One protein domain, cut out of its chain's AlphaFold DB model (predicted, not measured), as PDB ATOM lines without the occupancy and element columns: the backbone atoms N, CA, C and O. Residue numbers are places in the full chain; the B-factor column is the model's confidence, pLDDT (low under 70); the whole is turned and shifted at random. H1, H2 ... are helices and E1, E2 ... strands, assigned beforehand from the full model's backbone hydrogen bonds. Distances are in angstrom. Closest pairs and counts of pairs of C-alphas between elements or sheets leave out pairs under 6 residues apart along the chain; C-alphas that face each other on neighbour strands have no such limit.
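What this domain is: This is residues 201 to 369 of the 370 residues of an uncharacterized protein of Brachyspira aalborgi (UniProt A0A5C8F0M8). Two sheets, the five-stranded E4 E3 E2 E1 E10 and the three-stranded E5 E8 E9, are partly face to face as a sandwich at one part of a long rod. From E5 the chain runs on into the long two-stranded hairpin E6 and E7, which makes the far end of the rod, with H2 and H3 beside E6; the short helix H4 lies toward the other end. The printed part has 169 residues with four named helices and ten named strands, in the order E1 H1 E2 E3 E4 E5 E6 E7 E8 E9 H2 H3 E10 H4; the class is mixed, helices and strands. The sheets have the orders E4 E3 E2 E1 E10, E5 E8 E9 and E6 E7, each antiparallel. The whole is loose, with a radius of gyration of the C-alphas of 19.8 A, and spans 73 by 32 by 26 A.

How they stand to each other: The largest sheet has the order E4, residues 253 to 255, E3, residues 237 to 240, E2, residues 228 to 233, E1, residues 208 to 213, and E10, residues 353 to 359. It is strongly twisted, and E4 and E10 are its edge strands. E2, E3 and E4 form a meander, each strand the antiparallel neighbour of the one before. N 211 and O 356 of E1 and E10 are 2.9 A apart, N 210 and O 231 of E1 and E2 2.9 A, N 239 and O 232 of E3 and E2 2.8 A, and N 254 and O 238 of E4 and E3 2.8 A, each within hydrogen-bond range. H1, residues 224 to 227, only grazes this sheet. The second sheet is E5, residues 260 to 266, E8, residues 296 to 301, and E9, residues 306 to 308. N 266 of E5 and O 296 of E8 are 2.8 A apart, and N 308 of E9 and O 299 of E8 are 2.8 A apart, each pair within hydrogen-bond range. The two sheets form a sandwich, two sheets face to face, 9.2 A centre to centre where they face each other, with strands at 36 degrees. The closest C-alphas of E9 and E10 are those of Leu 307 and Tyr 354, 7.4 A apart. E5 runs on into E6, residues 269 to 278, at 39 degrees, and E6 bends by 65 degrees at residue 275. E6 and E7, residues 281 to 290, are a hairpin, with N 283 and O 276 at 2.8 A. H3, residues 336 to 350, comes closest to E6 at the C-alphas of Asp 338 and Tyr 271, 5.1 A apart. H3 and H2, residues 312 to 326, only just touch, with 3 pairs of C-alphas within 8 A, closest at Tyr 346 and Trp 312, 7.2 A; they run opposite ways at a steep tilt of 62 degrees. H4, residues 364 to 367, is apart from H2 and H3. Every O i to N i+4 pair is within hydrogen-bond range in H3, and 9 of 11 in H2; H1 and H4 are too short for such a pair.

Where its parts are: E1 begins at C-alpha 208, (58.402, -41.544, 6.532), and is 16.8 A long. E6 is 24.0 A and E7 27.1 A long; C-alpha 278, where E6 ends, is at (20.280, -25.649, -33.440). H2 is 21.5 A and H3 20.5 A long, and E10 is 18.4 A. H4 ends at C-alpha 367, (57.841, -51.944, 10.798).

The domain as a whole: The C-alphas of Trp 280 and Ala 369 are the two farthest apart, 73.4 A. The printed part has no cut. The link E3 to E4, residues 241 to 252, is long. The mean pLDDT of the printed part is 83.4, and it is under 70 in residues 215 to 226, 242 to 246, 289 to 292 and 328 to 330.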
ATOM      1  N   ILE A 201      66.836 -44.843  -3.628       89.56
ATOM      2  CA  ILE A 201      66.371 -43.786  -4.548       89.56
ATOM      3  C   ILE A 201      66.210 -42.453  -3.807       89.56
ATOM      4  O   ILE A 201      66.440 -41.385  -4.379       89.56
ATOM      5  N   ILE A 202      65.823 -42.506  -2.529       90.44
ATOM      6  CA  ILE A 202      65.683 -41.342  -1.649       90.44
ATOM      7  C   ILE A 202      66.475 -41.531  -0.356       90.44
ATOM      8  O   ILE A 202      66.581 -42.647   0.149       90.44
ATOM      9  N   ASN A 203      66.980 -40.436   0.218       89.00
ATOM     10  CA  ASN A 203      67.768 -40.498   1.452       89.00
ATOM     11  C   ASN A 203      66.941 -41.042   2.626       89.00
ATOM     12  O   ASN A 203      65.754 -40.731   2.731       89.00
ATOM     13  N   LYS A 204      67.585 -41.710   3.596       87.81
ATOM     14  CA  LYS A 204      66.935 -42.125   4.862       87.81
ATOM     15  C   LYS A 204      66.104 -41.020   5.531       87.81
ATOM     16  O   LYS A 204      64.951 -41.259   5.866       87.81
ATOM     17  N   LYS A 205      66.628 -39.791   5.607       90.62
ATOM     18  CA  LYS A 205      65.930 -38.624   6.194       90.62
ATOM     19  C   LYS A 205      64.619 -38.228   5.497       90.62
ATOM     20  O   LYS A 205      63.889 -37.385   6.013       90.62
ATOM     21  N   ASP A 206      64.390 -38.735   4.286       92.50
ATOM     22  CA  ASP A 206      63.227 -38.443   3.455       92.50
ATOM     23  C   ASP A 206      62.206 -39.600   3.476       92.50
ATOM     24  O   ASP A 206      61.159 -39.484   2.840       92.50
ATOM     25  N   ARG A 207      62.483 -40.682   4.215       93.69
ATOM     26  CA  ARG A 207      61.572 -41.815   4.435       93.69
ATOM     27  C   ARG A 207      60.664 -41.523   5.620       93.69
ATOM     28  O   ARG A 207      61.125 -41.023   6.642       93.69
ATOM     29  N   GLY A 208      59.386 -41.848   5.499       94.62
ATOM     30  CA  GLY A 208      58.402 -41.544   6.532       94.62
ATOM     31  C   GLY A 208      57.032 -41.225   5.952       94.62
ATOM     32  O   GLY A 208      56.766 -41.502   4.783       94.62
ATOM     33  N   ILE A 209      56.173 -40.619   6.763       93.69
ATOM     34  CA  ILE A 209      54.809 -40.261   6.378       93.69
ATOM     35  C   ILE A 209      54.767 -38.779   6.005       93.69
ATOM     36  O   ILE A 209      55.126 -37.910   6.800       93.69
ATOM     37  N   TYR A 210      54.312 -38.482   4.791       94.12
ATOM     38  CA  TYR A 210      54.069 -37.122   4.323       94.12
ATOM     39  C   TYR A 210      52.589 -36.793   4.407       94.12
ATOM     40  O   TYR A 210      51.758 -37.556   3.915       94.12
ATOM     41  N   LEU A 211      52.284 -35.632   4.982       90.75
ATOM     42  CA  LEU A 211      50.927 -35.171   5.225       90.75
ATOM     43  C   LEU A 211      50.580 -34.028   4.282       90.75
ATOM     44  O   LEU A 211      51.316 -33.036   4.175       90.75
ATOM     45  N   TYR A 212      49.434 -34.143   3.629       89.25
ATOM     46  CA  TYR A 212      48.930 -33.138   2.713       89.25
ATOM     47  C   TYR A 212      47.481 -32.818   3.018       89.25
ATOM     48  O   TYR A 212      46.691 -33.671   3.415       89.25
ATOM     49  N   LEU A 213      47.134 -31.568   2.747       83.88
ATOM     50  CA  LEU A 213      45.758 -31.154   2.637       83.88
ATOM     51  C   LEU A 213      45.442 -30.898   1.179       83.88
ATOM     52  O   LEU A 213      46.019 -30.017   0.544       83.88
ATOM     53  N   PHE A 214      44.506 -31.657   0.655       77.38
ATOM     54  CA  PHE A 214      43.883 -31.408  -0.621       77.38
ATOM     55  C   PHE A 214      43.007 -30.148  -0.558       77.38
ATOM     56  O   PHE A 214      42.418 -29.820   0.472       77.38
ATOM     57  N   GLY A 215      42.930 -29.423  -1.676       66.44
ATOM     58  CA  GLY A 215      42.100 -28.230  -1.784       66.44
ATOM     59  C   GLY A 215      40.601 -28.557  -1.844       66.44
ATOM     60  O   GLY A 215      40.058 -29.332  -1.059       66.44
ATOM     61  N   LYS A 216      39.866 -27.931  -2.757       64.19
ATOM     62  CA  LYS A 216      38.430 -28.198  -2.936       64.19
ATOM     63  C   LYS A 216      38.230 -29.120  -4.138       64.19
ATOM     64  O   LYS A 216      38.881 -28.936  -5.159       64.19
ATOM     65  N   VAL A 217      37.317 -30.093  -4.052       59.78
ATOM     66  CA  VAL A 217      36.833 -30.787  -5.257       59.78
ATOM     67  C   VAL A 217      35.717 -29.920  -5.840       59.78
ATOM     68  O   VAL A 217      34.713 -29.681  -5.162       59.78
ATOM     69  N   PRO A 218      35.850 -29.402  -7.068       52.16
ATOM     70  CA  PRO A 218      34.768 -28.647  -7.678       52.16
ATOM     71  C   PRO A 218      33.516 -29.512  -7.848       52.16
ATOM     72  O   PRO A 218      33.583 -30.601  -8.409       52.16
ATOM     73  N   GLY A 219      32.373 -29.027  -7.359       51.41
ATOM     74  CA  GLY A 219      31.092 -29.741  -7.434       51.41
ATOM     75  C   GLY A 219      30.799 -30.695  -6.269       51.41
ATOM     76  O   GLY A 219      29.676 -31.175  -6.184       51.41
ATOM     77  N   TYR A 220      31.744 -30.905  -5.344       55.28
ATOM     78  CA  TYR A 220      31.544 -31.723  -4.146       55.28
ATOM     79  C   TYR A 220      31.881 -30.924  -2.884       55.28
ATOM     80  O   TYR A 220      32.933 -30.286  -2.784       55.28
ATOM     81  N   THR A 221      30.991 -30.959  -1.893       51.25
ATOM     82  CA  THR A 221      31.308 -30.482  -0.543       51.25
ATOM     83  C   THR A 221      32.003 -31.620   0.189       51.25
ATOM     84  O   THR A 221      31.347 -32.422   0.841       51.25
ATOM     85  N   LEU A 222      33.323 -31.715   0.038       53.28
ATOM     86  CA  LEU A 222      34.115 -32.613   0.873       53.28
ATOM     87  C   LEU A 222      34.109 -32.102   2.314       53.28
ATOM     88  O   LEU A 222      34.428 -30.925   2.550       53.28
ATOM     89  N   THR A 223      33.755 -32.973   3.258       53.94
ATOM     90  CA  THR A 223      33.988 -32.720   4.679       53.94
ATOM     91  C   THR A 223      35.485 -32.845   4.963       53.94
ATOM     92  O   THR A 223      36.277 -33.259   4.115       53.94
ATOM     93  N   TYR A 224      35.909 -32.373   6.131       53.09
ATOM     94  CA  TYR A 224      37.323 -32.261   6.456       53.09
ATOM     95  C   TYR A 224      38.130 -33.588   6.468       53.09
ATOM     96  O   TYR A 224      39.289 -33.519   6.051       53.09
ATOM     97  N   PRO A 225      37.580 -34.785   6.781       56.84
ATOM     98  CA  PRO A 225      38.366 -36.014   6.645       56.84
ATOM     99  C   PRO A 225      38.700 -36.342   5.180       56.84
ATOM    100  O   PRO A 225      39.800 -36.795   4.890       56.84
ATOM    101  N   ASP A 226      37.830 -35.998   4.226       64.31
ATOM    102  CA  ASP A 226      38.010 -36.366   2.812       64.31
ATOM    103  C   ASP A 226      39.075 -35.544   2.070       64.31
ATOM    104  O   ASP A 226      39.363 -35.791   0.897       64.31
ATOM    105  N   LYS A 227      39.626 -34.511   2.714       75.38
ATOM    106  CA  LYS A 227      40.660 -33.656   2.119       75.38
ATOM    107  C   LYS A 227      42.064 -34.046   2.552       75.38
ATOM    108  O   LYS A 227      43.031 -33.529   2.000       75.38
ATOM    109  N   PHE A 228      42.213 -34.891   3.553       80.94
ATOM    110  CA  PHE A 228      43.533 -35.265   4.017       80.94
ATOM    111  C   PHE A 228      44.111 -36.376   3.151       80.94
ATOM    112  O   PHE A 228      43.402 -37.270   2.704       80.94
ATOM    113  N   ILE A 229      45.405 -36.281   2.863       85.62
ATOM    114  CA  ILE A 229      46.129 -37.309   2.123       85.62
ATOM    115  C   ILE A 229      47.405 -37.598   2.892       85.62
ATOM    116  O   ILE A 229      48.199 -36.682   3.137       85.62
ATOM    117  N   SER A 230      47.633 -38.872   3.192       89.50
ATOM    118  CA  SER A 230      48.908 -39.348   3.700       89.50
ATOM    119  C   SER A 230      49.618 -40.238   2.676       89.50
ATOM    120  O   SER A 230      48.995 -40.999   1.930       89.50
ATOM    121  N   LEU A 231      50.942 -40.092   2.595       93.38
ATOM    122  CA  LEU A 231      51.808 -40.937   1.773       93.38
ATOM    123  C   LEU A 231      52.919 -41.529   2.641       93.38
ATOM    124  O   LEU A 231      53.724 -40.773   3.189       93.38
ATOM    125  N   LEU A 232      53.014 -42.856   2.711       94.50
ATOM    126  CA  LEU A 232      54.117 -43.557   3.367       94.50
ATOM    127  C   LEU A 232      55.238 -43.813   2.361       94.50
ATOM    128  O   LEU A 232      55.069 -44.559   1.405       94.50
ATOM    129  N   CYS A 233      56.385 -43.177   2.559       95.62
ATOM    130  CA  CYS A 233      57.521 -43.220   1.644       95.62
ATOM    131  C   CYS A 233      58.650 -44.097   2.198       95.62
ATOM    132  O   CYS A 233      59.217 -43.797   3.251       95.62
ATOM    133  N   PHE A 234      59.019 -45.132   1.444       95.06
ATOM    134  CA  PHE A 234      60.173 -46.000   1.686       95.06
ATOM    135  C   PHE A 234      61.317 -45.691   0.717       95.06
ATOM    136  O   PHE A 234      61.296 -44.676   0.025       95.06
ATOM    137  N   GLN A 235      62.380 -46.501   0.690       92.25
ATOM    138  CA  GLN A 235      63.613 -46.098   0.007       92.25
ATOM    139  C   GLN A 235      63.535 -46.144  -1.524       92.25
ATOM    140  O   GLN A 235      64.229 -45.371  -2.186       92.25
ATOM    141  N   ASN A 236      62.686 -47.011  -2.074       90.25
ATOM    142  CA  ASN A 236      62.506 -47.241  -3.513       90.25
ATOM    143  C   ASN A 236      61.049 -47.089  -3.987       90.25
ATOM    144  O   ASN A 236      60.820 -46.901  -5.179       90.25
ATOM    145  N   GLU A 237      60.085 -47.113  -3.072       93.88
ATOM    146  CA  GLU A 237      58.653 -47.034  -3.366       93.88
ATOM    147  C   GLU A 237      57.904 -46.229  -2.299       93.88
ATOM    148  O   GLU A 237      58.461 -45.890  -1.250       93.88
ATOM    149  N   TYR A 238      56.648 -45.895  -2.576       95.56
ATOM    150  CA  TYR A 238      55.766 -45.246  -1.615       95.56
ATOM    151  C   TYR A 238      54.330 -45.735  -1.769       95.56
ATOM    152  O   TYR A 238      53.935 -46.251  -2.813       95.56
ATOM    153  N   TYR A 239      53.547 -45.525  -0.721       93.81
ATOM    154  CA  TYR A 239      52.180 -45.993  -0.605       93.81
ATOM    155  C   TYR A 239      51.262 -44.812  -0.373       93.81
ATOM    156  O   TYR A 239      51.491 -43.998   0.526       93.81
ATOM    157  N   LYS A 240      50.220 -44.718  -1.191       90.19
ATOM    158  CA  LYS A 240      49.108 -43.811  -0.940       90.19
ATOM    159  C   LYS A 240      48.084 -44.517  -0.063       90.19
ATOM    160  O   LYS A 240      47.692 -45.641  -0.363       90.19
ATOM    161  N   GLU A 241      47.665 -43.849   1.003       82.94
ATOM    162  CA  GLU A 241      46.595 -44.340   1.870       82.94
ATOM    163  C   GLU A 241      45.309 -44.567   1.069       82.94
ATOM    164  O   GLU A 241      44.932 -43.749   0.220       82.94
ATOM    165  N   MET A 242      44.634 -45.682   1.349       66.75
ATOM    166  CA  MET A 242      43.333 -45.987   0.772       66.75
ATOM    167  C   MET A 242      42.216 -45.757   1.804       66.75
ATOM    168  O   MET A 242      42.334 -46.131   2.965       66.75
ATOM    169  N   TYR A 243      41.108 -45.160   1.354       57.53
ATOM    170  CA  TYR A 243      39.830 -45.075   2.081       57.53
ATOM    171  C   TYR A 243      39.783 -44.295   3.415       57.53
ATOM    172  O   TYR A 243      38.957 -44.638   4.246       57.53
ATOM    173  N   ASN A 244      40.554 -43.219   3.627       56.28
ATOM    174  CA  ASN A 244      40.452 -42.355   4.834       56.28
ATOM    175  C   ASN A 244      40.467 -43.119   6.184       56.28
ATOM    176  O   ASN A 244      39.912 -42.638   7.174       56.28
ATOM    177  N   HIS A 245      41.028 -44.331   6.217       57.09
ATOM    178  CA  HIS A 245      40.963 -45.236   7.367       57.09
ATOM    179  C   HIS A 245      42.331 -45.488   8.003       57.09
ATOM    180  O   HIS A 245      42.447 -46.346   8.868       57.09
ATOM    181  N   GLY A 246      43.366 -44.751   7.609       66.38
ATOM    182  CA  GLY A 246      44.659 -44.788   8.272       66.38
ATOM    183  C   GLY A 246      45.526 -45.993   7.934       66.38
ATOM    184  O   GLY A 246      46.510 -46.219   8.635       66.38
ATOM    185  N   TYR A 247      45.205 -46.757   6.885       77.06
ATOM    186  CA  TYR A 247      45.948 -47.963   6.505       77.06
ATOM    187  C   TYR A 247      46.602 -47.840   5.123       77.06
ATOM    188  O   TYR A 247      46.036 -47.303   4.166       77.06
ATOM    189  N   PHE A 248      47.816 -48.384   5.021       87.44
ATOM    190  CA  PHE A 248      48.545 -48.543   3.766       87.44
ATOM    191  C   PHE A 248      48.505 -50.012   3.334       87.44
ATOM    192  O   PHE A 248      48.731 -50.906   4.148       87.44
ATOM    193  N   GLU A 249      48.256 -50.245   2.048       86.94
ATOM    194  CA  GLU A 249      48.101 -51.574   1.451       86.94
ATOM    195  C   GLU A 249      48.775 -51.637   0.071       86.94
ATOM    196  O   GLU A 249      49.115 -50.610  -0.521       86.94
ATOM    197  N   GLU A 250      48.925 -52.846  -0.477       89.19
ATOM    198  CA  GLU A 250      49.529 -53.092  -1.797       89.19
ATOM    199  C   GLU A 250      48.835 -52.341  -2.934       89.19
ATOM    200  O   GLU A 250      49.479 -51.845  -3.856       89.19
ATOM    201  N   SER A 251      47.516 -52.207  -2.848       88.31
ATOM    202  CA  SER A 251      46.685 -51.463  -3.795       88.31
ATOM    203  C   SER A 251      47.068 -49.979  -3.902       88.31
ATOM    204  O   SER A 251      46.798 -49.348  -4.926       88.31
ATOM    205  N   GLY A 252      47.717 -49.426  -2.873       89.19
ATOM    206  CA  GLY A 252      48.239 -48.061  -2.828       89.19
ATOM    207  C   GLY A 252      49.691 -47.910  -3.296       89.19
ATOM    208  O   GLY A 252      50.206 -46.790  -3.255       89.19
ATOM    209  N   LEU A 253      50.362 -48.993  -3.713       93.31
ATOM    210  CA  LEU A 253      51.767 -48.997  -4.131       93.31
ATOM    211  C   LEU A 253      52.010 -48.130  -5.373       93.31
ATOM    212  O   LEU A 253      51.377 -48.291  -6.417       93.31
ATOM    213  N   LEU A 254      53.007 -47.252  -5.282       94.00
ATOM    214  CA  LEU A 254      53.458 -46.378  -6.356       94.00
ATOM    215  C   LEU A 254      54.991 -46.271  -6.382       94.00
ATOM    216  O   LEU A 254      55.682 -46.380  -5.371       94.00
ATOM    217  N   ASN A 255      55.529 -45.991  -7.571       93.12
ATOM    218  CA  ASN A 255      56.965 -45.815  -7.789       93.12
ATOM    219  C   ASN A 255      57.344 -44.339  -7.897       93.12
ATOM    220  O   ASN A 255      56.617 -43.525  -8.480       93.12
ATOM    221  N   TYR A 256      58.524 -43.991  -7.383       92.44
ATOM    222  CA  TYR A 256      59.068 -42.648  -7.548       92.44
ATOM    223  C   TYR A 256      59.306 -42.320  -9.021       92.44
ATOM    224  O   TYR A 256      59.813 -43.131  -9.791       92.44
ATOM    225  N   THR A 257      59.027 -41.074  -9.402       88.38
ATOM    226  CA  THR A 257      59.426 -40.536 -10.710       88.38
ATOM    227  C   THR A 257      60.394 -39.380 -10.495       88.38
ATOM    228  O   THR A 257      59.974 -38.268 -10.182       88.38
ATOM    229  N   ASN A 258      61.701 -39.628 -10.633       85.38
ATOM    230  CA  ASN A 258      62.761 -38.634 -10.389       85.38
ATOM    231  C   ASN A 258      62.680 -37.989  -8.987       85.38
ATOM    232  O   ASN A 258      62.718 -36.763  -8.856       85.38
ATOM    233  N   GLY A 259      62.510 -38.808  -7.940       85.31
ATOM    234  CA  GLY A 259      62.404 -38.339  -6.549       85.31
ATOM    235  C   GLY A 259      61.105 -37.586  -6.231       85.31
ATOM    236  O   GLY A 259      61.054 -36.797  -5.283       85.31
ATOM    237  N   ARG A 260      60.068 -37.787  -7.051       93.44
ATOM    238  CA  ARG A 260      58.742 -37.192  -6.875       93.44
ATOM    239  C   ARG A 260      57.727 -38.247  -6.483       93.44
ATOM    240  O   ARG A 260      57.756 -39.355  -7.022       93.44
ATOM    241  N   VAL A 261      56.801 -37.840  -5.625       94.81
ATOM    242  CA  VAL A 261      55.592 -38.599  -5.300       94.81
ATOM    243  C   VAL A 261      54.378 -37.951  -5.944       94.81
ATOM    244  O   VAL A 261      54.310 -36.725  -6.088       94.81
ATOM    245  N   LEU A 262      53.427 -38.778  -6.358       93.44
ATOM    246  CA  LEU A 262      52.126 -38.362  -6.850       93.44
ATOM    247  C   LEU A 262      51.235 -38.070  -5.644       93.44
ATOM    248  O   LEU A 262      50.791 -38.982  -4.956       93.44
ATOM    249  N   VAL A 263      50.978 -36.790  -5.384       90.50
ATOM    250  CA  VAL A 263      50.061 -36.394  -4.308       90.50
ATOM    251  C   VAL A 263      48.637 -36.665  -4.766       90.50
ATOM    252  O   VAL A 263      47.851 -37.325  -4.082       90.50
ATOM    253  N   GLN A 264      48.306 -36.179  -5.963       84.69
ATOM    254  CA  GLN A 264      46.943 -36.239  -6.453       84.69
ATOM    255  C   GLN A 264      46.843 -36.103  -7.965       84.69
ATOM    256  O   GLN A 264      47.531 -35.285  -8.575       84.69
ATOM    257  N   GLU A 265      45.886 -36.829  -8.534       85.19
ATOM    258  CA  GLU A 265      45.397 -36.623  -9.891       85.19
ATOM    259  C   GLU A 265      43.997 -36.022  -9.861       85.19
ATOM    260  O   GLU A 265      43.113 -36.458  -9.121       85.19
ATOM    261  N   TYR A 266      43.795 -35.004 -10.682       77.50
ATOM    262  CA  TYR A 266      42.538 -34.298 -10.811       77.50
ATOM    263  C   TYR A 266      41.987 -34.489 -12.209       77.50
ATOM    264  O   TYR A 266      42.656 -34.183 -13.195       77.50
ATOM    265  N   ARG A 267      40.725 -34.906 -12.285       79.69
ATOM    266  CA  ARG A 267      39.943 -34.965 -13.524       79.69
ATOM    267  C   ARG A 267      38.860 -33.884 -13.481       79.69
ATOM    268  O   ARG A 267      37.695 -34.199 -13.250       79.69
ATOM    269  N   PRO A 268      39.230 -32.593 -13.586       70.88
ATOM    270  CA  PRO A 268      38.269 -31.511 -13.434       70.88
ATOM    271  C   PRO A 268      37.228 -31.538 -14.551       70.88
ATOM    272  O   PRO A 268      37.548 -31.788 -15.715       70.88
ATOM    273  N   ASN A 269      35.992 -31.195 -14.198       77.94
ATOM    274  CA  ASN A 269      35.000 -30.794 -15.183       77.94
ATOM    275  C   ASN A 269      35.393 -29.409 -15.725       77.94
ATOM    276  O   ASN A 269      35.354 -28.421 -14.992       77.94
ATOM    277  N   MET A 270      35.839 -29.348 -16.977       84.50
ATOM    278  CA  MET A 270      36.375 -28.131 -17.590       84.50
ATOM    279  C   MET A 270      35.358 -27.516 -18.538       84.50
ATOM    280  O   MET A 270      34.783 -28.205 -19.383       84.50
ATOM    281  N   TYR A 271      35.183 -26.201 -18.436       88.12
ATOM    282  CA  TYR A 271      34.217 -25.441 -19.221       88.12
ATOM    283  C   TYR A 271      34.853 -24.853 -20.467       88.12
ATOM    284  O   TYR A 271      35.929 -24.271 -20.396       88.12
ATOM    285  N   TYR A 272      34.186 -24.969 -21.605       88.81
ATOM    286  CA  TYR A 272      34.605 -24.347 -22.855       88.81
ATOM    287  C   TYR A 272      33.394 -24.071 -23.740       88.81
ATOM    288  O   TYR A 272      32.364 -24.746 -23.672       88.81
ATOM    289  N   SER A 273      33.546 -23.086 -24.614       89.06
ATOM    290  CA  SER A 273      32.552 -22.733 -25.611       89.06
ATOM    291  C   SER A 273      32.864 -23.420 -26.930       89.06
ATOM    292  O   SER A 273      33.985 -23.352 -27.444       89.06
ATOM    293  N   TYR A 274      31.851 -24.046 -27.514       86.75
ATOM    294  CA  TYR A 274      31.938 -24.670 -28.827       86.75
ATOM    295  C   TYR A 274      30.759 -24.255 -29.698       86.75
ATOM    296  O   TYR A 274      29.694 -23.857 -29.213       86.75
ATOM    297  N   SER A 275      30.972 -24.277 -31.013       84.56
ATOM    298  CA  SER A 275      29.891 -23.991 -31.946       84.56
ATOM    299  C   SER A 275      29.041 -25.228 -32.162       84.56
ATOM    300  O   SER A 275      29.579 -26.262 -32.546       84.56
ATOM    301  N   ASN A 276      27.731 -25.084 -32.013       78.75
ATOM    302  CA  ASN A 276      26.751 -26.112 -32.330       78.75
ATOM    303  C   ASN A 276      25.668 -25.535 -33.259       78.75
ATOM    304  O   ASN A 276      25.466 -24.320 -33.292       78.75
ATOM    305  N   TYR A 277      24.980 -26.384 -34.016       76.94
ATOM    306  CA  TYR A 277      23.813 -25.991 -34.802       76.94
ATOM    307  C   TYR A 277      22.536 -26.379 -34.062       76.94
ATOM    308  O   TYR A 277      22.335 -27.538 -33.721       76.94
ATOM    309  N   ASP A 278      21.663 -25.402 -33.839       72.88
ATOM    310  CA  ASP A 278      20.280 -25.649 -33.440       72.88
ATOM    311  C   ASP A 278      19.408 -25.567 -34.689       72.88
ATOM    312  O   ASP A 278      19.012 -24.476 -35.110       72.88
ATOM    313  N   SER A 279      19.202 -26.730 -35.316       77.88
ATOM    314  CA  SER A 279      18.439 -26.970 -36.550       77.88
ATOM    315  C   SER A 279      18.936 -26.212 -37.798       77.88
ATOM    316  O   SER A 279      19.326 -26.835 -38.779       77.88
ATOM    317  N   TRP A 280      18.962 -24.879 -37.772       77.69
ATOM    318  CA  TRP A 280      19.331 -24.006 -38.896       77.69
ATOM    319  C   TRP A 280      20.231 -22.821 -38.511       77.69
ATOM    320  O   TRP A 280      20.769 -22.154 -39.393       77.69
ATOM    321  N   ARG A 281      20.450 -22.550 -37.214       79.56
ATOM    322  CA  ARG A 281      21.326 -21.458 -36.751       79.56
ATOM    323  C   ARG A 281      22.554 -21.988 -36.025       79.56
ATOM    324  O   ARG A 281      22.457 -22.846 -35.147       79.56
ATOM    325  N   LYS A 282      23.719 -21.430 -36.357       80.31
ATOM    326  CA  LYS A 282      24.948 -21.658 -35.597       80.31
ATOM    327  C   LYS A 282      24.875 -20.867 -34.297       80.31
ATOM    328  O   LYS A 282      24.809 -19.640 -34.325       80.31
ATOM    329  N   GLN A 283      24.921 -21.560 -33.171       82.56
ATOM    330  CA  GLN A 283      24.984 -20.962 -31.845       82.56
ATOM    331  C   GLN A 283      26.261 -21.375 -31.115       82.56
ATOM    332  O   GLN A 283      26.910 -22.367 -31.448       82.56
ATOM    333  N   TRP A 284      26.636 -20.583 -30.116       82.94
ATOM    334  CA  TRP A 284      27.779 -20.862 -29.256       82.94
ATOM    335  C   TRP A 284      27.280 -21.305 -27.896       82.94
ATOM    336  O   TRP A 284      26.691 -20.500 -27.176       82.94
ATOM    337  N   VAL A 285      27.553 -22.556 -27.551       83.44
ATOM    338  CA  VAL A 285      27.110 -23.161 -26.296       83.44
ATOM    339  C   VAL A 285      28.326 -23.365 -25.401       83.44
ATOM    340  O   VAL A 285      29.378 -23.789 -25.876       83.44
ATOM    341  N   THR A 286      28.177 -23.056 -24.115       81.88
ATOM    342  CA  THR A 286      29.147 -23.437 -23.083       81.88
ATOM    343  C   THR A 286      28.824 -24.852 -22.618       81.88
ATOM    344  O   THR A 286      27.715 -25.110 -22.152       81.88
ATOM    345  N   GLY A 287      29.791 -25.758 -22.727       77.81
ATOM    346  CA  GLY A 287      29.727 -27.096 -22.141       77.81
ATOM    347  C   GLY A 287      30.790 -27.269 -21.067       77.81
ATOM    348  O   GLY A 287      31.876 -26.708 -21.185       77.81
ATOM    349  N   GLY A 288      30.466 -28.036 -20.026       75.94
ATOM    350  CA  GLY A 288      31.443 -28.586 -19.090       75.94
ATOM    351  C   GLY A 288      31.546 -30.087 -19.320       75.94
ATOM    352  O   GLY A 288      30.510 -30.750 -19.366       75.94
ATOM    353  N   ASP A 289      32.759 -30.607 -19.496       69.94
ATOM    354  CA  ASP A 289      32.985 -32.049 -19.576       69.94
ATOM    355  C   ASP A 289      34.196 -32.472 -18.729       69.94
ATOM    356  O   ASP A 289      35.254 -31.830 -18.759       69.94
ATOM    357  N   SER A 290      34.056 -33.566 -17.984       68.88
ATOM    358  CA  SER A 290      35.187 -34.254 -17.355       68.88
ATOM    359  C   SER A 290      35.780 -35.241 -18.353       68.88
ATOM    360  O   SER A 290      35.050 -35.927 -19.060       68.88
ATOM    361  N   SER A 291      37.104 -35.350 -18.422       68.00
ATOM    362  CA  SER A 291      37.745 -36.354 -19.274       68.00
ATOM    363  C   SER A 291      38.503 -37.361 -18.428       68.00
ATOM    364  O   SER A 291      39.399 -36.981 -17.679       68.00
ATOM    365  N   ASP A 292      38.219 -38.649 -18.624       67.44
ATOM    366  CA  ASP A 292      39.016 -39.732 -18.036       67.44
ATOM    367  C   ASP A 292      40.447 -39.794 -18.575       67.44
ATOM    368  O   ASP A 292      41.320 -40.401 -17.962       67.44
ATOM    369  N   TYR A 293      40.698 -39.142 -19.711       70.44
ATOM    370  CA  TYR A 293      41.979 -39.167 -20.413       70.44
ATOM    371  C   TYR A 293      42.812 -37.901 -20.204       70.44
ATOM    372  O   TYR A 293      43.926 -37.825 -20.718       70.44
ATOM    373  N   PHE A 294      42.277 -36.891 -19.511       75.19
ATOM    374  CA  PHE A 294      43.021 -35.684 -19.176       75.19
ATOM    375  C   PHE A 294      43.037 -35.486 -17.665       75.19
ATOM    376  O   PHE A 294      42.017 -35.167 -17.051       75.19
ATOM    377  N   THR A 295      44.221 -35.644 -17.085       80.06
ATOM    378  CA  THR A 295      44.478 -35.429 -15.667       80.06
ATOM    379  C   THR A 295      45.384 -34.222 -15.472       80.06
ATOM    380  O   THR A 295      46.344 -34.000 -16.206       80.06
ATOM    381  N   ASN A 296      45.074 -33.426 -14.455       83.94
ATOM    382  CA  ASN A 296      46.013 -32.485 -13.870       83.94
ATOM    383  C   ASN A 296      46.619 -33.139 -12.639       83.94
ATOM    384  O   ASN A 296      45.892 -33.495 -11.714       83.94
ATOM    385  N   THR A 297      47.936 -33.273 -12.614       87.25
ATOM    386  CA  THR A 297      48.615 -33.992 -11.538       87.25
ATOM    387  C   THR A 297      49.415 -33.029 -10.681       87.25
ATOM    388  O   THR A 297      50.132 -32.168 -11.192       87.25
ATOM    389  N   ILE A 298      49.288 -33.177  -9.364       91.62
ATOM    390  CA  ILE A 298      50.137 -32.503  -8.389       91.62
ATOM    391  C   ILE A 298      51.170 -33.507  -7.902       91.62
ATOM    392  O   ILE A 298      50.832 -34.563  -7.359       91.62
ATOM    393  N   TYR A 299      52.434 -33.144  -8.073       94.56
ATOM    394  CA  TYR A 299      53.560 -33.901  -7.547       94.56
ATOM    395  C   TYR A 299      54.167 -33.180  -6.351       94.56
ATOM    396  O   TYR A 299      54.090 -31.956  -6.243       94.56
ATOM    397  N   PHE A 300      54.844 -33.926  -5.490       96.00
ATOM    398  CA  PHE A 300      55.683 -33.363  -4.444       96.00
ATOM    399  C   PHE A 300      57.131 -33.796  -4.639       96.00
ATOM    400  O   PHE A 300      57.417 -34.967  -4.893       96.00
ATOM    401  N   GLN A 301      58.045 -32.832  -4.561       94.31
ATOM    402  CA  GLN A 301      59.483 -33.048  -4.654       94.31
ATOM    403  C   GLN A 301      60.047 -33.311  -3.258       94.31
ATOM    404  O   GLN A 301      60.078 -32.419  -2.408       94.31
ATOM    405  N   LEU A 302      60.530 -34.532  -3.022       91.00
ATOM    406  CA  LEU A 302      61.001 -34.932  -1.696       91.00
ATOM    407  C   LEU A 302      62.285 -34.203  -1.274       91.00
ATOM    408  O   LEU A 302      62.489 -33.981  -0.085       91.00
ATOM    409  N   ASN A 303      63.128 -33.789  -2.220       86.81
ATOM    410  CA  ASN A 303      64.428 -33.169  -1.946       86.81
ATOM    411  C   ASN A 303      64.336 -31.739  -1.378       86.81
ATOM    412  O   ASN A 303      65.115 -31.380  -0.499       86.81
ATOM    413  N   ASN A 304      63.406 -30.924  -1.875       91.00
ATOM    414  CA  ASN A 304      63.222 -29.523  -1.478       91.00
ATOM    415  C   ASN A 304      61.867 -29.263  -0.802       91.00
ATOM    416  O   ASN A 304      61.552 -28.117  -0.490       91.00
ATOM    417  N   LYS A 305      61.082 -30.324  -0.579       91.88
ATOM    418  CA  LYS A 305      59.778 -30.299   0.088       91.88
ATOM    419  C   LYS A 305      58.793 -29.317  -0.558       91.88
ATOM    420  O   LYS A 305      58.094 -28.581   0.135       91.88
ATOM    421  N   SER A 306      58.744 -29.292  -1.891       94.56
ATOM    422  CA  SER A 306      57.881 -28.383  -2.655       94.56
ATOM    423  C   SER A 306      56.836 -29.116  -3.497       94.56
ATOM    424  O   SER A 306      57.060 -30.220  -3.995       94.56
ATOM    425  N   LEU A 307      55.678 -28.478  -3.673       94.88
ATOM    426  CA  LEU A 307      54.624 -28.955  -4.568       94.88
ATOM    427  C   LEU A 307      54.871 -28.452  -5.993       94.88
ATOM    428  O   LEU A 307      55.004 -27.250  -6.220       94.88
ATOM    429  N   ILE A 308      54.840 -29.368  -6.956       94.50
ATOM    430  CA  ILE A 308      54.736 -29.057  -8.380       94.50
ATOM    431  C   ILE A 308      53.253 -29.083  -8.729       94.50
ATOM    432  O   ILE A 308      52.626 -30.144  -8.752       94.50
ATOM    433  N   LYS A 309      52.701 -27.903  -8.983       92.50
ATOM    434  CA  LYS A 309      51.306 -27.718  -9.378       92.50
ATOM    435  C   LYS A 309      51.247 -27.407 -10.873       92.50
ATOM    436  O   LYS A 309      52.176 -26.769 -11.372       92.50
ATOM    437  N   PRO A 310      50.175 -27.800 -11.577       90.31
ATOM    438  CA  PRO A 310      49.978 -27.364 -12.952       90.31
ATOM    439  C   PRO A 310      49.907 -25.834 -13.000       90.31
ATOM    440  O   PRO A 310      49.281 -25.184 -12.155       90.31
ATOM    441  N   THR A 311      50.538 -25.242 -14.000       92.69
ATOM    442  CA  THR A 311      50.334 -23.832 -14.336       92.69
ATOM    443  C   THR A 311      48.928 -23.626 -14.898       92.69
ATOM    444  O   THR A 311      48.306 -24.557 -15.411       92.69
ATOM    445  N   TRP A 312      48.421 -22.391 -14.860       91.88
ATOM    446  CA  TRP A 312      47.139 -22.057 -15.487       91.88
ATOM    447  C   TRP A 312      47.099 -22.454 -16.971       91.88
ATOM    448  O   TRP A 312      46.121 -23.026 -17.441       91.88
ATOM    449  N   THR A 313      48.196 -22.222 -17.695       89.56
ATOM    450  CA  THR A 313      48.325 -22.596 -19.108       89.56
ATOM    451  C   THR A 313      48.249 -24.107 -19.310       89.56
ATOM    452  O   THR A 313      47.551 -24.556 -20.219       89.56
ATOM    453  N   GLU A 314      48.935 -24.899 -18.482       88.88
ATOM    454  CA  GLU A 314      48.844 -26.363 -18.542       88.88
ATOM    455  C   GLU A 314      47.433 -26.843 -18.198       88.88
ATOM    456  O   GLU A 314      46.904 -27.726 -18.867       88.88
ATOM    457  N   PHE A 315      46.796 -26.206 -17.218       87.69
ATOM    458  CA  PHE A 315      45.439 -26.516 -16.800       87.69
ATOM    459  C   PHE A 315      44.405 -26.254 -17.906       87.69
ATOM    460  O   PHE A 315      43.544 -27.098 -18.157       87.69
ATOM    461  N   THR A 316      44.484 -25.110 -18.594       88.12
ATOM    462  CA  THR A 316      43.507 -24.722 -19.621       88.12
ATOM    463  C   THR A 316      43.903 -25.170 -21.021       88.12
ATOM    464  O   THR A 316      43.184 -25.922 -21.676       88.12
ATOM    465  N   ASN A 317      45.047 -24.721 -21.532       85.88
ATOM    466  CA  ASN A 317      45.360 -24.860 -22.951       85.88
ATOM    467  C   ASN A 317      45.605 -26.318 -23.334       85.88
ATOM    468  O   ASN A 317      45.181 -26.723 -24.417       85.88
ATOM    469  N   ASN A 318      46.207 -27.122 -22.452       86.56
ATOM    470  CA  ASN A 318      46.388 -28.546 -22.733       86.56
ATOM    471  C   ASN A 318      45.037 -29.266 -22.802       86.56
ATOM    472  O   ASN A 318      44.825 -30.051 -23.727       86.56
ATOM    473  N   TYR A 319      44.093 -28.937 -21.912       84.81
ATOM    474  CA  TYR A 319      42.734 -29.482 -21.971       84.81
ATOM    475  C   TYR A 319      42.019 -29.073 -23.267       84.81
ATOM    476  O   TYR A 319      41.457 -29.914 -23.972       84.81
ATOM    477  N   LEU A 320      42.061 -27.784 -23.627       85.94
ATOM    478  CA  LEU A 320      41.408 -27.291 -24.841       85.94
ATOM    479  C   LEU A 320      42.000 -27.935 -26.101       85.94
ATOM    480  O   LEU A 320      41.260 -28.308 -27.011       85.94
ATOM    481  N   ASN A 321      43.323 -28.085 -26.154       86.31
ATOM    482  CA  ASN A 321      44.011 -28.750 -27.258       86.31
ATOM    483  C   ASN A 321      43.652 -30.238 -27.329       86.31
ATOM    484  O   ASN A 321      43.377 -30.747 -28.417       86.31
ATOM    485  N   TYR A 322      43.560 -30.914 -26.180       85.06
ATOM    486  CA  TYR A 322      43.051 -32.278 -26.102       85.06
ATOM    487  C   TYR A 322      41.627 -32.375 -26.680       85.06
ATOM    488  O   TYR A 322      41.388 -33.191 -27.573       85.06
ATOM    489  N   ARG A 323      40.690 -31.500 -26.283       82.12
ATOM    490  CA  ARG A 323      39.312 -31.510 -26.819       82.12
ATOM    491  C   ARG A 323      39.255 -31.221 -28.316       82.12
ATOM    492  O   ARG A 323      38.564 -31.935 -29.041       82.12
ATOM    493  N   LYS A 324      40.032 -30.247 -28.799       84.38
ATOM    494  CA  LYS A 324      40.160 -29.951 -30.236       84.38
ATOM    495  C   LYS A 324      40.649 -31.162 -31.029       84.38
ATOM    496  O   LYS A 324      40.156 -31.411 -32.123       84.38
ATOM    497  N   SER A 325      41.571 -31.950 -30.470       83.25
ATOM    498  CA  SER A 325      42.049 -33.174 -31.126       83.25
ATOM    499  C   SER A 325      40.959 -34.247 -31.277       83.25
ATOM    500  O   SER A 325      41.014 -35.055 -32.205       83.25
ATOM    501  N   LYS A 326      39.949 -34.242 -30.394       79.50
ATOM    502  CA  LYS A 326      38.836 -35.205 -30.386       79.50
ATOM    503  C   LYS A 326      37.623 -34.756 -31.206       79.50
ATOM    504  O   LYS A 326      36.919 -35.610 -31.731       79.50
ATOM    505  N   GLN A 327      37.387 -33.453 -31.360       75.19
ATOM    506  CA  GLN A 327      36.273 -32.901 -32.145       75.19
ATOM    507  C   GLN A 327      36.798 -32.006 -33.276       75.19
ATOM    508  O   GLN A 327      36.856 -30.785 -33.152       75.19
ATOM    509  N   LYS A 328      37.163 -32.636 -34.403       64.88
ATOM    510  CA  LYS A 328      37.839 -31.989 -35.543       64.88
ATOM    511  C   LYS A 328      37.051 -30.849 -36.205       64.88
ATOM    512  O   LYS A 328      37.660 -29.962 -36.792       64.88
ATOM    513  N   GLU A 329      35.721 -30.860 -36.124       63.16
ATOM    514  CA  GLU A 329      34.859 -29.955 -36.905       63.16
ATOM    515  C   GLU A 329      34.332 -28.748 -36.110       63.16
ATOM    516  O   GLU A 329      33.886 -27.755 -36.688       63.16
ATOM    517  N   SER A 330      34.414 -28.791 -34.777       69.00
ATOM    518  CA  SER A 330      33.883 -27.733 -33.915       69.00
ATOM    519  C   SER A 330      34.968 -26.728 -33.546       69.00
ATOM    520  O   SER A 330      35.992 -27.073 -32.960       69.00
ATOM    521  N   LYS A 331      34.732 -25.443 -33.834       80.56
ATOM    522  CA  LYS A 331      35.573 -24.375 -33.277       80.56
ATOM    523  C   LYS A 331      35.359 -24.347 -31.762       80.56
ATOM    524  O   LYS A 331      34.217 -24.281 -31.316       80.56
ATOM    525  N   MET A 332      36.452 -24.369 -31.003       86.12
ATOM    526  CA  MET A 332      36.442 -24.339 -29.538       86.12
ATOM    527  C   MET A 332      37.328 -23.220 -29.008       86.12
ATOM    528  O   MET A 332      38.460 -23.046 -29.476       86.12
ATOM    529  N   TYR A 333      36.831 -22.502 -28.009       87.81
ATOM    530  CA  TYR A 333      37.566 -21.464 -27.297       87.81
ATOM    531  C   TYR A 333      36.973 -21.252 -25.902       87.81
ATOM    532  O   TYR A 333      35.941 -21.823 -25.560       87.81
ATOM    533  N   TYR A 334      37.627 -20.415 -25.104       90.06
ATOM    534  CA  TYR A 334      37.103 -19.987 -23.815       90.06
ATOM    535  C   TYR A 334      36.459 -18.607 -23.933       90.06
ATOM    536  O   TYR A 334      37.104 -17.660 -24.384       90.06
ATOM    537  N   LYS A 335      35.196 -18.489 -23.524       90.88
ATOM    538  CA  LYS A 335      34.574 -17.201 -23.198       90.88
ATOM    539  C   LYS A 335      34.948 -16.778 -21.782       90.88
ATOM    540  O   LYS A 335      35.492 -17.565 -21.008       90.88
ATOM    541  N   LYS A 336      34.616 -15.535 -21.429       90.62
ATOM    542  CA  LYS A 336      34.848 -14.992 -20.088       90.62
ATOM    543  C   LYS A 336      34.234 -15.882 -19.001       90.62
ATOM    544  O   LYS A 336      34.920 -16.217 -18.043       90.62
ATOM    545  N   GLU A 337      33.000 -16.340 -19.194       89.12
ATOM    546  CA  GLU A 337      32.290 -17.185 -18.229       89.12
ATOM    547  C   GLU A 337      32.953 -18.566 -18.071       89.12
ATOM    548  O   GLU A 337      32.966 -19.135 -16.979       89.12
ATOM    549  N   ASP A 338      33.534 -19.105 -19.149       89.62
ATOM    550  CA  ASP A 338      34.279 -20.369 -19.108       89.62
ATOM    551  C   ASP A 338      35.567 -20.207 -18.290       89.62
ATOM    552  O   ASP A 338      35.896 -21.054 -17.460       89.62
ATOM    553  N   ILE A 339      36.283 -19.094 -18.502       91.31
ATOM    554  CA  ILE A 339      37.502 -18.751 -17.763       91.31
ATOM    555  C   ILE A 339      37.207 -18.582 -16.275       91.31
ATOM    556  O   ILE A 339      37.939 -19.134 -15.464       91.31
ATOM    557  N   GLU A 340      36.136 -17.877 -15.907       89.69
ATOM    558  CA  GLU A 340      35.757 -17.673 -14.504       89.69
ATOM    559  C   GLU A 340      35.485 -19.005 -13.787       89.69
ATOM    560  O   GLU A 340      36.004 -19.243 -12.693       89.69
ATOM    561  N   LYS A 341      34.747 -19.922 -14.427       86.75
ATOM    562  CA  LYS A 341      34.481 -21.258 -13.868       86.75
ATOM    563  C   LYS A 341      35.740 -22.119 -13.790       86.75
ATOM    564  O   LYS A 341      35.982 -22.774 -12.778       86.75
ATOM    565  N   ASN A 342      36.566 -22.107 -14.833       88.31
ATOM    566  CA  ASN A 342      37.824 -22.849 -14.833       88.31
ATOM    567  C   ASN A 342      38.812 -22.289 -13.806       88.31
ATOM    568  O   ASN A 342      39.537 -23.066 -13.197       88.31
ATOM    569  N   LEU A 343      38.826 -20.976 -13.570       90.25
ATOM    570  CA  LEU A 343      39.679 -20.343 -12.564       90.25
ATOM    571  C   LEU A 343      39.280 -20.783 -11.158       90.25
ATOM    572  O   LEU A 343      40.143 -21.107 -10.347       90.25
ATOM    573  N   TYR A 344      37.978 -20.872 -10.888       85.44
ATOM    574  CA  TYR A 344      37.481 -21.454  -9.648       85.44
ATOM    575  C   TYR A 344      37.967 -22.904  -9.464       85.44
ATOM    576  O   TYR A 344      38.476 -23.246  -8.396       85.44
ATOM    577  N   ASN A 345      37.894 -23.734 -10.511       83.56
ATOM    578  CA  ASN A 345      38.400 -25.111 -10.467       83.56
ATOM    579  C   ASN A 345      39.921 -25.167 -10.273       83.56
ATOM    580  O   ASN A 345      40.419 -25.986  -9.508       83.56
ATOM    581  N   TYR A 346      40.662 -24.288 -10.938       87.69
ATOM    582  CA  TYR A 346      42.112 -24.215 -10.831       87.69
ATOM    583  C   TYR A 346      42.570 -23.808  -9.434       87.69
ATOM    584  O   TYR A 346      43.448 -24.453  -8.868       87.69
ATOM    585  N   ASN A 347      41.953 -22.780  -8.853       86.69
ATOM    586  CA  ASN A 347      42.252 -22.345  -7.489       86.69
ATOM    587  C   ASN A 347      41.947 -23.467  -6.489       86.69
ATOM    588  O   ASN A 347      42.769 -23.784  -5.639       86.69
ATOM    589  N   ALA A 348      40.816 -24.150  -6.667       79.69
ATOM    590  CA  ALA A 348      40.434 -25.294  -5.848       79.69
ATOM    591  C   ALA A 348      41.474 -26.432  -5.875       79.69
ATOM    592  O   ALA A 348      41.757 -27.023  -4.837       79.69
ATOM    593  N   ILE A 349      42.069 -26.709  -7.037       81.19
ATOM    594  CA  ILE A 349      43.118 -27.725  -7.223       81.19
ATOM    595  C   ILE A 349      44.450 -27.252  -6.642       81.19
ATOM    596  O   ILE A 349      45.154 -27.985  -5.950       81.19
ATOM    597  N   THR A 350      44.814 -26.009  -6.932       86.56
ATOM    598  CA  THR A 350      46.093 -25.435  -6.511       86.56
ATOM    599  C   THR A 350      46.126 -25.050  -5.039       86.56
ATOM    600  O   THR A 350      47.211 -24.809  -4.519       86.56
ATOM    601  N   ASP A 351      45.002 -25.108  -4.331       86.50
ATOM    602  CA  ASP A 351      44.928 -24.979  -2.876       86.50
ATOM    603  C   ASP A 351      45.480 -26.193  -2.111       86.50
ATOM    604  O   ASP A 351      45.534 -26.145  -0.882       86.50
ATOM    605  N   THR A 352      45.947 -27.255  -2.786       87.75
ATOM    606  CA  THR A 352      46.684 -28.337  -2.115       87.75
ATOM    607  C   THR A 352      47.893 -27.790  -1.352       87.75
ATOM    608  O   THR A 352      48.706 -27.029  -1.896       87.75
ATOM    609  N   LYS A 353      48.042 -28.210  -0.097       89.69
ATOM    610  CA  LYS A 353      49.107 -27.805   0.824       89.69
ATOM    611  C   LYS A 353      49.860 -29.022   1.332       89.69
ATOM    612  O   LYS A 353      49.278 -30.067   1.593       89.69
ATOM    613  N   TYR A 354      51.161 -28.849   1.494       92.00
ATOM    614  CA  TYR A 354      51.983 -29.747   2.289       92.00
ATOM    615  C   TYR A 354      51.892 -29.295   3.747       92.00
ATOM    616  O   TYR A 354      52.083 -28.110   4.025       92.00
ATOM    617  N   LEU A 355      51.540 -30.215   4.641       88.31
ATOM    618  CA  LEU A 355      51.306 -29.930   6.057       88.31
ATOM    619  C   LEU A 355      52.544 -30.230   6.893       88.31
ATOM    620  O   LEU A 355      52.911 -29.450   7.768       88.31
ATOM    621  N   GLY A 356      53.212 -31.341   6.600       90.94
ATOM    622  CA  GLY A 356      54.382 -31.756   7.350       90.94
ATOM    623  C   GLY A 356      54.792 -33.190   7.066       90.94
ATOM    624  O   GLY A 356      54.266 -33.851   6.168       90.94
ATOM    625  N   PHE A 357      55.775 -33.644   7.830       92.56
ATOM    626  CA  PHE A 357      56.423 -34.930   7.641       92.56
ATOM    627  C   PHE A 357      56.756 -35.549   8.990       92.56
ATOM    628  O   PHE A 357      57.321 -34.876   9.855       92.56
ATOM    629  N   ILE A 358      56.429 -36.829   9.123       91.94
ATOM    630  CA  ILE A 358      56.760 -37.662  10.271       91.94
ATOM    631  C   ILE A 358      57.885 -38.601   9.823       91.94
ATOM    632  O   ILE A 358      57.657 -39.430   8.936       91.94
ATOM    633  N   PRO A 359      59.103 -38.453  10.370       92.81
ATOM    634  CA  PRO A 359      60.240 -39.265   9.963       92.81
ATOM    635  C   PRO A 359      60.038 -40.734  10.343       92.81
ATOM    636  O   PRO A 359      59.421 -41.035  11.364       92.81
ATOM    637  N   ILE A 360      60.564 -41.645   9.521       93.06
ATOM    638  CA  ILE A 360      60.388 -43.089   9.720       93.06
ATOM    639  C   ILE A 360      60.898 -43.564  11.081       93.06
ATOM    640  O   ILE A 360      60.324 -44.478  11.658       93.06
ATOM    641  N   GLU A 361      61.920 -42.909  11.632       90.69
ATOM    642  CA  GLU A 361      62.493 -43.218  12.942       90.69
ATOM    643  C   GLU A 361      61.463 -43.154  14.085       90.69
ATOM    644  O   GLU A 361      61.652 -43.815  15.104       90.69
ATOM    645  N   GLU A 362      60.362 -42.413  13.920       89.00
ATOM    646  CA  GLU A 362      59.287 -42.335  14.921       89.00
ATOM    647  C   GLU A 362      58.466 -43.623  15.034       89.00
ATOM    648  O   GLU A 362      57.817 -43.841  16.057       89.00
ATOM    649  N   PHE A 363      58.481 -44.471  14.001       88.62
ATOM    650  CA  PHE A 363      57.651 -45.676  13.922       88.62
ATOM    651  C   PHE A 363      58.357 -46.900  13.318       88.62
ATOM    652  O   PHE A 363      57.741 -47.955  13.180       88.62
ATOM    653  N   GLU A 364      59.653 -46.805  13.001       90.56
ATOM    654  CA  GLU A 364      60.454 -47.879  12.393       90.56
ATOM    655  C   GLU A 364      60.408 -49.172  13.224       90.56
ATOM    656  O   GLU A 364      60.373 -50.266  12.664       90.56
ATOM    657  N   TYR A 365      60.319 -49.056  14.554       86.75
ATOM    658  CA  TYR A 365      60.160 -50.195  15.462       86.75
ATOM    659  C   TYR A 365      58.962 -51.092  15.103       86.75
ATOM    660  O   TYR A 365      59.095 -52.314  15.091       86.75
ATOM    661  N   TYR A 366      57.819 -50.501  14.745       85.12
ATOM    662  CA  TYR A 366      56.603 -51.239  14.384       85.12
ATOM    663  C   TYR A 366      56.696 -51.892  12.996       85.12
ATOM    664  O   TYR A 366      55.991 -52.862  12.721       85.12
ATOM    665  N   LEU A 367      57.582 -51.388  12.130       87.56
ATOM    666  CA  LEU A 367      57.841 -51.944  10.798       87.56
ATOM    667  C   LEU A 367      58.832 -53.116  10.813       87.56
ATOM    668  O   LEU A 367      58.850 -53.932   9.893       87.56
ATOM    669  N   LEU A 368      59.691 -53.165  11.831       86.00
ATOM    670  CA  LEU A 368      60.703 -54.207  12.010       86.00
ATOM    671  C   LEU A 368      60.227 -55.369  12.885       86.00
ATOM    672  O   LEU A 368      60.973 -56.335  13.026       86.00
ATOM    673  N   ALA A 369      59.021 -55.289  13.447       73.12
ATOM    674  CA  ALA A 369      58.406 -56.404  14.156       73.12
ATOM    675  C   ALA A 369      58.302 -57.641  13.244       73.12
ATOM    676  O   ALA A 369      58.154 -57.508  12.024       73.12
TER     677      ALA A 369